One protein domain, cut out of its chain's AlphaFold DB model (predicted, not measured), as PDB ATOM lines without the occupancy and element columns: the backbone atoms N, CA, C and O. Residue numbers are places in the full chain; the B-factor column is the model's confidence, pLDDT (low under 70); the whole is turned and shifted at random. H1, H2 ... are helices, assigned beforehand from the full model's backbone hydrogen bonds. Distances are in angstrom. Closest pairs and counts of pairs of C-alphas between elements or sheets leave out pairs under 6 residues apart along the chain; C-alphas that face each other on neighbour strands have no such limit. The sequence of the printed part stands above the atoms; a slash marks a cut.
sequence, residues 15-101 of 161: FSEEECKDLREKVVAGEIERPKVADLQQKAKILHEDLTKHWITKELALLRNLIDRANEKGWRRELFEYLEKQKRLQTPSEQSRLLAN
ATOM      1  N   PHE A  15     114.794 118.763 128.676       95.19
ATOM      2  CA  PHE A  15     113.946 119.646 129.477       95.19
ATOM      3  C   PHE A  15     113.671 120.975 128.765       95.19
ATOM      4  O   PHE A  15     114.595 121.596 128.227       95.19
ATOM      5  N   SER A  16     112.416 121.424 128.802       96.06
ATOM      6  CA  SER A  16     112.018 122.745 128.316       96.06
ATOM      7  C   SER A  16     112.366 123.847 129.327       96.06
ATOM      8  O   SER A  16     112.623 123.584 130.507       96.06
ATOM      9  N   GLU A  17     112.384 125.106 128.879       95.25
ATOM     10  CA  GLU A  17     112.642 126.244 129.773       95.25
ATOM     11  C   GLU A  17     111.546 126.377 130.839       95.25
ATOM     12  O   GLU A  17     111.834 126.692 131.992       95.25
ATOM     13  N   GLU A  18     110.295 126.081 130.481       96.31
ATOM     14  CA  GLU A  18     109.157 126.070 131.399       96.31
ATOM     15  C   GLU A  18     109.335 125.006 132.488       96.31
ATOM     16  O   GLU A  18     109.195 125.314 133.669       96.31
ATOM     17  N   GLU A  19     109.740 123.784 132.128       96.19
ATOM     18  CA  GLU A  19     110.024 122.721 133.103       96.19
ATOM     19  C   GLU A  19     111.186 123.091 134.035       96.19
ATOM     20  O   GLU A  19     111.150 122.811 135.239       96.19
ATOM     21  N   CYS A  20     112.216 123.752 133.498       93.06
ATOM     22  CA  CYS A  20     113.340 124.239 134.292       93.06
ATOM     23  C   CYS A  20     112.912 125.360 135.244       93.06
ATOM     24  O   CYS A  20     113.362 125.398 136.391       93.06
ATOM     25  N   LYS A  21     112.021 126.255 134.804       93.44
ATOM     26  CA  LYS A  21     111.437 127.303 135.643       93.44
ATOM     27  C   LYS A  21     110.602 126.708 136.778       93.44
ATOM     28  O   LYS A  21     110.847 127.053 137.931       93.44
ATOM     29  N   ASP A  22     109.711 125.769 136.473       95.38
ATOM     30  CA  ASP A  22     108.892 125.067 137.468       95.38
ATOM     31  C   ASP A  22     109.764 124.347 138.509       95.38
ATOM     32  O   ASP A  22     109.465 124.342 139.707       95.38
ATOM     33  N   LEU A  23     110.873 123.739 138.071       93.75
ATOM     34  CA  LEU A  23     111.839 123.114 138.969       93.75
ATOM     35  C   LEU A  23     112.512 124.145 139.885       93.75
ATOM     36  O   LEU A  23     112.627 123.897 141.086       93.75
ATOM     37  N   ARG A  24     112.934 125.299 139.351       92.38
ATOM     38  CA  ARG A  24     113.528 126.386 140.151       92.38
ATOM     39  C   ARG A  24     112.550 126.907 141.202       92.38
ATOM     40  O   ARG A  24     112.941 127.049 142.357       92.38
ATOM     41  N   GLU A  25     111.286 127.123 140.842       93.88
ATOM     42  CA  GLU A  25     110.243 127.573 141.777       93.88
ATOM     43  C   GLU A  25     110.041 126.578 142.931       93.88
ATOM     44  O   GLU A  25     110.003 126.980 144.092       93.88
ATOM     45  N   LYS A  26     110.021 125.269 142.647       93.94
ATOM     46  CA  LYS A  26     109.929 124.219 143.682       93.94
ATOM     47  C   LYS A  26     111.149 124.152 144.596       93.94
ATOM     48  O   LYS A  26     111.011 123.851 145.781       93.94
ATOM     49  N   VAL A  27     112.339 124.419 144.058       93.00
ATOM     50  CA  VAL A  27     113.570 124.505 144.857       93.00
ATOM     51  C   VAL A  27     113.515 125.713 145.793       93.00
ATOM     52  O   VAL A  27     113.822 125.576 146.974       93.00
ATOM     53  N   VAL A  28     113.068 126.874 145.301       91.69
ATOM     54  CA  VAL A  28     112.890 128.088 146.119       91.69
ATOM     55  C   VAL A  28     111.815 127.892 147.190       91.69
ATOM     56  O   VAL A  28     112.007 128.306 148.329       91.69
ATOM     57  N   ALA A  29     110.720 127.204 146.862       93.94
ATOM     58  CA  ALA A  29     109.668 126.847 147.813       93.94
ATOM     59  C   ALA A  29     110.107 125.805 148.866       93.94
ATOM     60  O   ALA A  29     109.355 125.519 149.796       93.94
ATOM     61  N   GLY A  30     111.304 125.220 148.732       92.12
ATOM     62  CA  GLY A  30     111.825 124.199 149.644       92.12
ATOM     63  C   GLY A  30     111.187 122.815 149.475       92.12
ATOM     64  O   GLY A  30     111.402 121.938 150.311       92.12
ATOM     65  N   GLU A  31     110.417 122.591 148.405       93.81
ATOM     66  CA  GLU A  31     109.806 121.290 148.098       93.81
ATOM     67  C   GLU A  31     110.828 120.283 147.552       93.81
ATOM     68  O   GLU A  31     110.665 119.069 147.708       93.81
ATOM     69  N   ILE A  32     111.876 120.783 146.891       91.88
ATOM     70  CA  ILE A  32     112.957 119.994 146.296       91.88
ATOM     71  C   ILE A  32     114.296 120.548 146.785       91.88
ATOM     72  O   ILE A  32     114.559 121.743 146.691       91.88
ATOM     73  N   GLU A  33     115.173 119.674 147.280       91.81
ATOM     74  CA  GLU A  33     116.532 120.064 147.665       91.81
ATOM     75  C   GLU A  33     117.338 120.502 146.434       91.81
ATOM     76  O   GLU A  33     117.368 119.795 145.420       91.81
ATOM     77  N   ARG A  34     118.024 121.652 146.525       90.88
ATOM     78  CA  ARG A  34     118.875 122.160 145.442       90.88
ATOM     79  C   ARG A  34     119.992 121.150 145.136       90.88
ATOM     80  O   ARG A  34     120.844 120.917 145.996       90.88
ATOM     81  N   PRO A  35     120.054 120.591 143.913       90.50
ATOM     82  CA  PRO A  35     121.113 119.660 143.555       90.50
ATOM     83  C   PRO A  35     122.488 120.332 143.614       90.50
ATOM     84  O   PRO A  35     122.679 121.437 143.101       90.50
ATOM     85  N   LYS A  36     123.472 119.647 144.201       92.75
ATOM     86  CA  LYS A  36     124.855 120.132 144.230       92.75
ATOM     87  C   LYS A  36     125.528 119.882 142.886       92.75
ATOM     88  O   LYS A  36     125.447 118.792 142.319       92.75
ATOM     89  N   VAL A  37     126.283 120.874 142.423       94.25
ATOM     90  CA  VAL A  37     127.045 120.799 141.166       94.25
ATOM     91  C   VAL A  37     128.045 119.641 141.183       94.25
ATOM     92  O   VAL A  37     128.171 118.928 140.192       94.25
ATOM     93  N   ALA A  38     128.713 119.404 142.319       93.75
ATOM     94  CA  ALA A  38     129.658 118.297 142.471       93.75
ATOM     95  C   ALA A  38     128.985 116.926 142.264       93.75
ATOM     96  O   ALA A  38     129.514 116.084 141.534       93.75
ATOM     97  N   ASP A  39     127.794 116.737 142.836       95.00
ATOM     98  CA  ASP A  39     127.036 115.487 142.735       95.00
ATOM     99  C   ASP A  39     126.550 115.255 141.298       95.00
ATOM    100  O   ASP A  39     126.663 114.148 140.766       95.00
ATOM    101  N   LEU A  40     126.059 116.308 140.635       95.06
ATOM    102  CA  LEU A  40     125.681 116.254 139.221       95.06
ATOM    103  C   LEU A  40     126.883 115.930 138.331       95.06
ATOM    104  O   LEU A  40     126.783 115.075 137.453       95.06
ATOM    105  N   GLN A  41     128.039 116.546 138.586       95.75
ATOM    106  CA  GLN A  41     129.256 116.300 137.817       95.75
ATOM    107  C   GLN A  41     129.757 114.862 137.983       95.75
ATOM    108  O   GLN A  41     130.247 114.266 137.021       95.75
ATOM    109  N   GLN A  42     129.633 114.286 139.181       95.50
ATOM    110  CA  GLN A  42     129.959 112.883 139.423       95.50
ATOM    111  C   GLN A  42     128.995 111.946 138.689       95.50
ATOM    112  O   GLN A  42     129.443 111.005 138.034       95.50
ATOM    113  N   LYS A  43     127.684 112.211 138.747       95.31
ATOM    114  CA  LYS A  43     126.682 111.422 138.016       95.31
ATOM    115  C   LYS A  43     126.899 111.492 136.505       95.31
ATOM    116  O   LYS A  43     126.856 110.457 135.846       95.31
ATOM    117  N   ALA A  44     127.209 112.676 135.977       95.75
ATOM    118  CA  ALA A  44     127.546 112.867 134.571       95.75
ATOM    119  C   ALA A  44     128.763 112.026 134.159       95.75
ATOM    120  O   ALA A  44     128.717 111.369 133.127       95.75
ATOM    121  N   LYS A  45     129.819 111.974 134.986       95.12
ATOM    122  CA  LYS A  45     131.008 111.134 134.736       95.12
ATOM    123  C   LYS A  45     130.673 109.649 134.642       95.12
ATOM    124  O   LYS A  45     131.091 109.000 133.690       95.12
ATOM    125  N   ILE A  46     129.926 109.135 135.619       94.75
ATOM    126  CA  ILE A  46     129.571 107.711 135.688       94.75
ATOM    127  C   ILE A  46     128.720 107.321 134.476       94.75
ATOM    128  O   ILE A  46     129.039 106.363 133.780       94.75
ATOM    129  N   LEU A  47     127.675 108.099 134.181       96.44
ATOM    130  CA  LEU A  47     126.787 107.815 133.052       96.44
ATOM    131  C   LEU A  47     127.487 107.981 131.700       96.44
ATOM    132  O   LEU A  47     127.229 107.204 130.783       96.44
ATOM    133  N   HIS A  48     128.380 108.966 131.567       97.38
ATOM    134  CA  HIS A  48     129.106 109.223 130.321       97.38
ATOM    135  C   HIS A  48     129.921 108.016 129.867       97.38
ATOM    136  O   HIS A  48     129.945 107.715 128.674       97.38
ATOM    137  N   GLU A  49     130.563 107.309 130.797       95.31
ATOM    138  CA  GLU A  49     131.355 106.123 130.473       95.31
ATOM    139  C   GLU A  49     130.494 105.036 129.812       95.31
ATOM    140  O   GLU A  49     130.833 104.545 128.728       95.31
ATOM    141  N   ASP A  50     129.359 104.703 130.425       96.56
ATOM    142  CA  ASP A  50     128.463 103.656 129.933       96.56
ATOM    143  C   ASP A  50     127.770 104.060 128.630       96.56
ATOM    144  O   ASP A  50     127.747 103.285 127.667       96.56
ATOM    145  N   LEU A  51     127.269 105.297 128.555       96.19
ATOM    146  CA  LEU A  51     126.626 105.831 127.355       96.19
ATOM    147  C   LEU A  51     127.599 105.875 126.175       96.19
ATOM    148  O   LEU A  51     127.246 105.462 125.069       96.19
ATOM    149  N   THR A  52     128.838 106.307 126.408       97.19
ATOM    150  CA  THR A  52     129.859 106.394 125.360       97.19
ATOM    151  C   THR A  52     130.252 105.010 124.855       97.19
ATOM    152  O   THR A  52     130.295 104.794 123.644       97.19
ATOM    153  N   LYS A  53     130.482 104.034 125.746       96.44
ATOM    154  CA  LYS A  53     130.777 102.643 125.346       96.44
ATOM    155  C   LYS A  53     129.626 102.020 124.560       96.44
ATOM    156  O   LYS A  53     129.850 101.366 123.533       96.44
ATOM    157  N   HIS A  54     128.395 102.229 125.025       97.69
ATOM    158  CA  HIS A  54     127.205 101.743 124.342       97.69
ATOM    159  C   HIS A  54     127.072 102.364 122.946       97.69
ATOM    160  O   HIS A  54     126.883 101.642 121.963       97.69
ATOM    161  N   TRP A  55     127.249 103.686 122.836       97.50
ATOM    162  CA  TRP A  55     127.222 104.402 121.564       97.50
ATOM    163  C   TRP A  55     128.307 103.912 120.600       97.50
ATOM    164  O   TRP A  55     127.979 103.596 119.460       97.50
ATOM    165  N   ILE A  56     129.560 103.750 121.050       97.69
ATOM    166  CA  ILE A  56     130.657 103.202 120.226       97.69
ATOM    167  C   ILE A  56     130.255 101.845 119.638       97.69
ATOM    168  O   ILE A  56     130.401 101.610 118.440       97.69
ATOM    169  N   THR A  57     129.713 100.957 120.472       97.88
ATOM    170  CA  THR A  57     129.301  99.612 120.049       97.88
ATOM    171  C   THR A  57     128.184  99.669 119.006       97.88
ATOM    172  O   THR A  57     128.266  99.015 117.963       97.88
ATOM    173  N   LYS A  58     127.156 100.488 119.257       98.06
ATOM    174  CA  LYS A  58     126.023 100.691 118.345       98.06
ATOM    175  C   LYS A  58     126.470 101.297 117.012       98.06
ATOM    176  O   LYS A  58     126.049 100.834 115.954       98.06
ATOM    177  N   GLU A  59     127.350 102.289 117.059       98.12
ATOM    178  CA  GLU A  59     127.875 102.981 115.884       98.12
ATOM    179  C   GLU A  59     128.745 102.052 115.026       98.12
ATOM    180  O   GLU A  59     128.630 102.046 113.803       98.12
ATOM    181  N   LEU A  60     129.567 101.194 115.639       98.38
ATOM    182  CA  LEU A  60     130.343 100.188 114.909       98.38
ATOM    183  C   LEU A  60     129.450  99.173 114.181       98.38
ATOM    184  O   LEU A  60     129.756  98.804 113.043       98.38
ATOM    185  N   ALA A  61     128.355  98.743 114.812       98.31
ATOM    186  CA  ALA A  61     127.376  97.856 114.188       98.31
ATOM    187  C   ALA A  61     126.651  98.544 113.018       98.31
ATOM    188  O   ALA A  61     126.505  97.956 111.947       98.31
ATOM    189  N   LEU A  62     126.265  99.813 113.186       98.31
ATOM    190  CA  LEU A  62     125.680 100.619 112.115       98.31
ATOM    191  C   LEU A  62     126.644 100.747 110.927       98.31
ATOM    192  O   LEU A  62     126.254 100.499 109.787       98.31
ATOM    193  N   LEU A  63     127.910 101.083 111.190       98.38
ATOM    194  CA  LEU A  63     128.934 101.227 110.157       98.38
ATOM    195  C   LEU A  63     129.174  99.923 109.402       98.38
ATOM    196  O   LEU A  63     129.336  99.962 108.188       98.38
ATOM    197  N   ARG A  64     129.149  98.769 110.082       98.19
ATOM    198  CA  ARG A  64     129.237  97.463 109.413       98.19
ATOM    199  C   ARG A  64     128.119  97.295 108.381       98.19
ATOM    200  O   ARG A  64     128.415  97.054 107.218       98.19
ATOM    201  N   ASN A  65     126.870  97.531 108.782       98.25
ATOM    202  CA  ASN A  65     125.715  97.414 107.885       98.25
ATOM    203  C   ASN A  65     125.790  98.398 106.704       98.25
ATOM    204  O   ASN A  65     125.415  98.066 105.579       98.25
ATOM    205  N   LEU A  66     126.273  99.619 106.948       98.19
ATOM    206  CA  LEU A  66     126.452 100.635 105.909       98.19
ATOM    207  C   LEU A  66     127.560 100.264 104.917       98.19
ATOM    208  O   LEU A  66     127.384 100.464 103.716       98.19
ATOM    209  N   ILE A  67     128.667  99.691 105.398       98.44
ATOM    210  CA  ILE A  67     129.757  99.171 104.563       98.44
ATOM    211  C   ILE A  67     129.242  98.053 103.658       98.44
ATOM    212  O   ILE A  67     129.472  98.095 102.450       98.44
ATOM    213  N   ASP A  68     128.514  97.086 104.217       98.25
ATOM    214  CA  ASP A  68     127.981  95.951 103.461       98.25
ATOM    215  C   ASP A  68     127.024  96.439 102.359       98.25
ATOM    216  O   ASP A  68     127.194  96.110 101.183       98.25
ATOM    217  N   ARG A  69     126.119  97.366 102.696       98.19
ATOM    218  CA  ARG A  69     125.222  98.008 101.725       98.19
ATOM    219  C   ARG A  69     125.974  98.801 100.652       98.19
ATOM    220  O   ARG A  69     125.603  98.748  99.480       98.19
ATOM    221  N   ALA A  70     127.001  99.563 101.024       97.94
ATOM    222  CA  ALA A  70     127.785 100.352 100.075       97.94
ATOM    223  C   ALA A  70     128.561  99.452  99.101       97.94
ATOM    224  O   ALA A  70     128.620  99.754  97.907       97.94
ATOM    225  N   ASN A  71     129.083  98.319  99.583       96.88
ATOM    226  CA  ASN A  71     129.723  97.299  98.755       96.88
ATOM    227  C   ASN A  71     128.745  96.707  97.733       96.88
ATOM    228  O   ASN A  71     129.049  96.686  96.542       96.88
ATOM    229  N   GLU A  72     127.552  96.298  98.171       97.75
ATOM    230  CA  GLU A  72     126.512  95.746  97.291       97.75
ATOM    231  C   GLU A  72     126.058  96.732  96.205       97.75
ATOM    232  O   GLU A  72     125.710  96.332  95.094       97.75
ATOM    233  N   LYS A  73     126.039  98.033  96.521       96.62
ATOM    234  CA  LYS A  73     125.599  99.094  95.602       96.62
ATOM    235  C   LYS A  73     126.730  99.718  94.783       96.62
ATOM    236  O   LYS A  73     126.449 100.507  93.883       96.62
ATOM    237  N   GLY A  74     127.990  99.387  95.071       97.00
ATOM    238  CA  GLY A  74     129.155  99.986  94.415       97.00
ATOM    239  C   GLY A  74     129.393 101.459  94.776       97.00
ATOM    240  O   GLY A  74     130.024 102.189  94.008       97.00
ATOM    241  N   TRP A  75     128.901 101.913  95.931       97.81
ATOM    242  CA  TRP A  75     129.038 103.286  96.432       97.81
ATOM    243  C   TRP A  75     130.440 103.532  96.995       97.81
ATOM    244  O   TRP A  75     130.674 103.496  98.201       97.81
ATOM    245  N   ARG A  76     131.415 103.727  96.096       96.44
ATOM    246  CA  ARG A  76     132.841 103.785  96.464       96.44
ATOM    247  C   ARG A  76     133.199 104.930  97.410       96.44
ATOM    248  O   ARG A  76     134.094 104.754  98.229       96.44
ATOM    249  N   ARG A  77     132.539 106.085  97.286       96.06
ATOM    250  CA  ARG A  77     132.814 107.247  98.142       96.06
ATOM    251  C   ARG A  77     132.362 106.981  99.576       96.06
ATOM    252  O   ARG A  77     133.171 107.036 100.491       96.06
ATOM    253  N   GLU A  78     131.100 106.606  99.740       97.31
ATOM    254  CA  GLU A  78     130.466 106.307 101.022       97.31
ATOM    255  C   GLU A  78     131.168 105.136 101.718       97.31
ATOM    256  O   GLU A  78     131.443 105.189 102.913       97.31
ATOM    257  N   LEU A  79     131.533 104.100 100.956       97.94
ATOM    258  CA  LEU A  79     132.309 102.975 101.463       97.94
ATOM    259  C   LEU A  79     133.624 103.430 102.112       97.94
ATOM    260  O   LEU A  79     133.957 102.964 103.201       97.94
ATOM    261  N   PHE A  80     134.365 104.330 101.459       97.62
ATOM    262  CA  PHE A  80     135.624 104.847 101.992       97.62
ATOM    263  C   PHE A  80     135.402 105.633 103.290       97.62
ATOM    264  O   PHE A  80     136.085 105.375 104.282       97.62
ATOM    265  N   GLU A  81     134.400 106.515 103.316       97.75
ATOM    266  CA  GLU A  81     134.031 107.291 104.508       97.75
ATOM    267  C   GLU A  81     133.652 106.381 105.691       97.75
ATOM    268  O   GLU A  81     134.110 106.584 106.821       97.75
ATOM    269  N   TYR A  82     132.857 105.333 105.450       98.31
ATOM    270  CA  TYR A  82     132.452 104.398 106.502       98.31
ATOM    271  C   TYR A  82     133.615 103.554 107.023       98.31
ATOM    272  O   TYR A  82     133.713 103.336 108.233       98.31
ATOM    273  N   LEU A  83     134.514 103.103 106.142       98.00
ATOM    274  CA  LEU A  83     135.711 102.354 106.531       98.00
ATOM    275  C   LEU A  83     136.663 103.207 107.371       98.00
ATOM    276  O   LEU A  83     137.161 102.740 108.397       98.00
ATOM    277  N   GLU A  84     136.894 104.459 106.975       97.94
ATOM    278  CA  GLU A  84     137.739 105.383 107.731       97.94
ATOM    279  C   GLU A  84     137.146 105.668 109.115       97.94
ATOM    280  O   GLU A  84     137.839 105.548 110.132       97.94
ATOM    281  N   LYS A  85     135.840 105.959 109.179       98.00
ATOM    282  CA  LYS A  85     135.142 106.199 110.446       98.00
ATOM    283  C   LYS A  85     135.162 104.966 111.353       98.00
ATOM    284  O   LYS A  85     135.447 105.107 112.543       98.00
ATOM    285  N   GLN A  86     134.922 103.770 110.809       98.12
ATOM    286  CA  GLN A  86     135.003 102.513 111.559       98.12
ATOM    287  C   GLN A  86     136.412 102.300 112.113       98.12
ATOM    288  O   GLN A  86     136.564 102.043 113.307       98.12
ATOM    289  N   LYS A  87     137.443 102.452 111.272       97.81
ATOM    290  CA  LYS A  87     138.842 102.287 111.677       97.81
ATOM    291  C   LYS A  87     139.204 103.251 112.801       97.81
ATOM    292  O   LYS A  87     139.781 102.819 113.793       97.81
ATOM    293  N   ARG A  88     138.835 104.531 112.675       98.00
ATOM    294  CA  ARG A  88     139.077 105.546 113.708       98.00
ATOM    295  C   ARG A  88     138.423 105.148 115.028       98.00
ATOM    296  O   ARG A  88     139.111 105.094 116.043       98.00
ATOM    297  N   LEU A  89     137.136 104.802 115.001       97.25
ATOM    298  CA  LEU A  89     136.349 104.465 116.190       97.25
ATOM    299  C   LEU A  89     136.802 103.162 116.882       97.25
ATOM    300  O   LEU A  89     136.597 102.988 118.082       97.25
ATOM    301  N   GLN A  90     137.445 102.253 116.147       96.38
ATOM    302  CA  GLN A  90     138.063 101.046 116.705       96.38
ATOM    303  C   GLN A  90     139.404 101.311 117.394       96.38
ATOM    304  O   GLN A  90     139.856 100.469 118.170       96.38
ATOM    305  N   THR A  91     140.069 102.440 117.124       97.94
ATOM    306  CA  THR A  91     141.366 102.705 117.752       97.94
ATOM    307  C   THR A  91     141.204 102.966 119.255       97.94
ATOM    308  O   THR A  91     140.351 103.770 119.641       97.94
ATOM    309  N   PRO A  92     142.047 102.366 120.120       97.06
ATOM    310  CA  PRO A  92     141.992 102.627 121.558       97.06
ATOM    311  C   PRO A  92     142.162 104.111 121.886       97.06
ATOM    312  O   PRO A  92     141.464 104.633 122.745       97.06
ATOM    313  N   SER A  93     143.030 104.813 121.148       97.44
ATOM    314  CA  SER A  93     143.253 106.249 121.333       97.44
ATOM    315  C   SER A  93     141.989 107.075 121.094       97.44
ATOM    316  O   SER A  93     141.733 108.016 121.841       97.44
ATOM    317  N   GLU A  94     141.198 106.746 120.070       97.62
ATOM    318  CA  GLU A  94     139.938 107.443 119.805       97.62
ATOM    319  C   GLU A  94     138.912 107.160 120.901       97.62
ATOM    320  O   GLU A  94     138.263 108.081 121.390       97.62
ATOM    321  N   GLN A  95     138.788 105.901 121.325       97.50
ATOM    322  CA  GLN A  95     137.860 105.532 122.393       97.50
ATOM    323  C   GLN A  95     138.230 106.214 123.712       97.50
ATOM    324  O   GLN A  95     137.363 106.784 124.370       97.50
ATOM    325  N   SER A  96     139.518 106.242 124.065       97.06
ATOM    326  CA  SER A  96     140.010 106.984 125.226       97.06
ATOM    327  C   SER A  96     139.732 108.481 125.108       97.06
ATOM    328  O   SER A  96     139.309 109.086 126.089       97.06
ATOM    329  N   ARG A  97     139.903 109.080 123.922       97.62
ATOM    330  CA  ARG A  97     139.569 110.493 123.687       97.62
ATOM    331  C   ARG A  97     138.086 110.770 123.933       97.62
ATOM    332  O   ARG A  97     137.758 111.734 124.612       97.62
ATOM    333  N   LEU A  98     137.198 109.927 123.411       97.19
ATOM    334  CA  LEU A  98     135.749 110.063 123.599       97.19
ATOM    335  C   LEU A  98     135.343 109.901 125.070       97.19
ATOM    336  O   LEU A  98     134.552 110.688 125.582       97.19
ATOM    337  N   LEU A  99     135.929 108.926 125.766       96.25
ATOM    338  CA  LEU A  99     135.680 108.691 127.191       96.25
ATOM    339  C   LEU A  99     136.212 109.825 128.078       96.25
ATOM    340  O   LEU A  99     135.603 110.137 129.096       96.25
ATOM    341  N   ALA A 100     137.312 110.468 127.684       95.44
ATOM    342  CA  ALA A 100     137.863 111.619 128.397       95.44
ATOM    343  C   ALA A 100     137.015 112.895 128.230       95.44
ATOM    344  O   ALA A 100     137.065 113.772 129.093       95.44
ATOM    345  N   ASN A 101     136.219 112.995 127.161       94.75
ATOM    346  CA  ASN A 101     135.351 114.143 126.873       94.75
ATOM    347  C   ASN A 101     134.050 114.101 127.691       94.75
ATOM    348  O   ASN A 101     132.954 113.993 127.144       94.75
TER     349      ASN A 101
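This is residues 15 to 101 of the 161 residues of the protein "Plus3 domain-containing protein" of Erythranthe guttata (UniProt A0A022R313). One long helix, H2, is the spine of an extended model; H3 folds back along its last part as a helical hairpin, and H4 continues on the same side to H2's kink. Beyond the first end of H2, the small helix H1 sits detached, reached by a link and packed on no other helix. The printed part has 87 residues with four named helices, H1, H2, H3 and H4 in chain order, no named strand, and the class all helix. It is extended, with a radius of gyration of the C-alphas of 20.5 A, and its outline is a rod of 63 by 28 by 15 A.

H2, residues 37 to 73, has a kink of 27 degrees near residue 49. With residues 56 to 71 alone it touches H3, residues 76 to 90; the closest C-alphas, of Ala 70 and Leu 79, are 5.4 A apart. This hairpin runs opposite ways at a shallow tilt of 34.9 degrees, only just short of steep. With residues 48 to 56 alone H2 touches H4, residues 92 to 100, at a steep tilt of 38 degrees, opposite ways; the closest C-alphas, of Glu 49 and Leu 99, are 6.0 A apart. H3 and H4 are close but not clearly touching, with the closest C-alphas, of Arg 88 and Glu 94, 6.4 A apart. H1, residues 17 to 28, is apart from H2, H3 and H4. Every O i to N i+4 pair is within hydrogen-bond range in H1, H3 and H4, and 32 of 33 are in H2.

H2 is 50.5 A long, from C-alpha 37 at (127.045, 120.799, 141.166) to C-alpha 73 at (125.599, 99.094, 95.602). H3 measures 21.1 A, H1 16.5 A and H4 12.0 A, H4 ending at C-alpha 100 at (137.863, 111.619, 128.397).

The C-alphas farthest apart, of Ala 29 and Gly 74, are 62.9 A apart. Residues 15 to 22 and 36 to 44 stand free. The printed part has no cut; H1 to H2 is a short link, the other two are tight. No printed residue is under 70 in pLDDT.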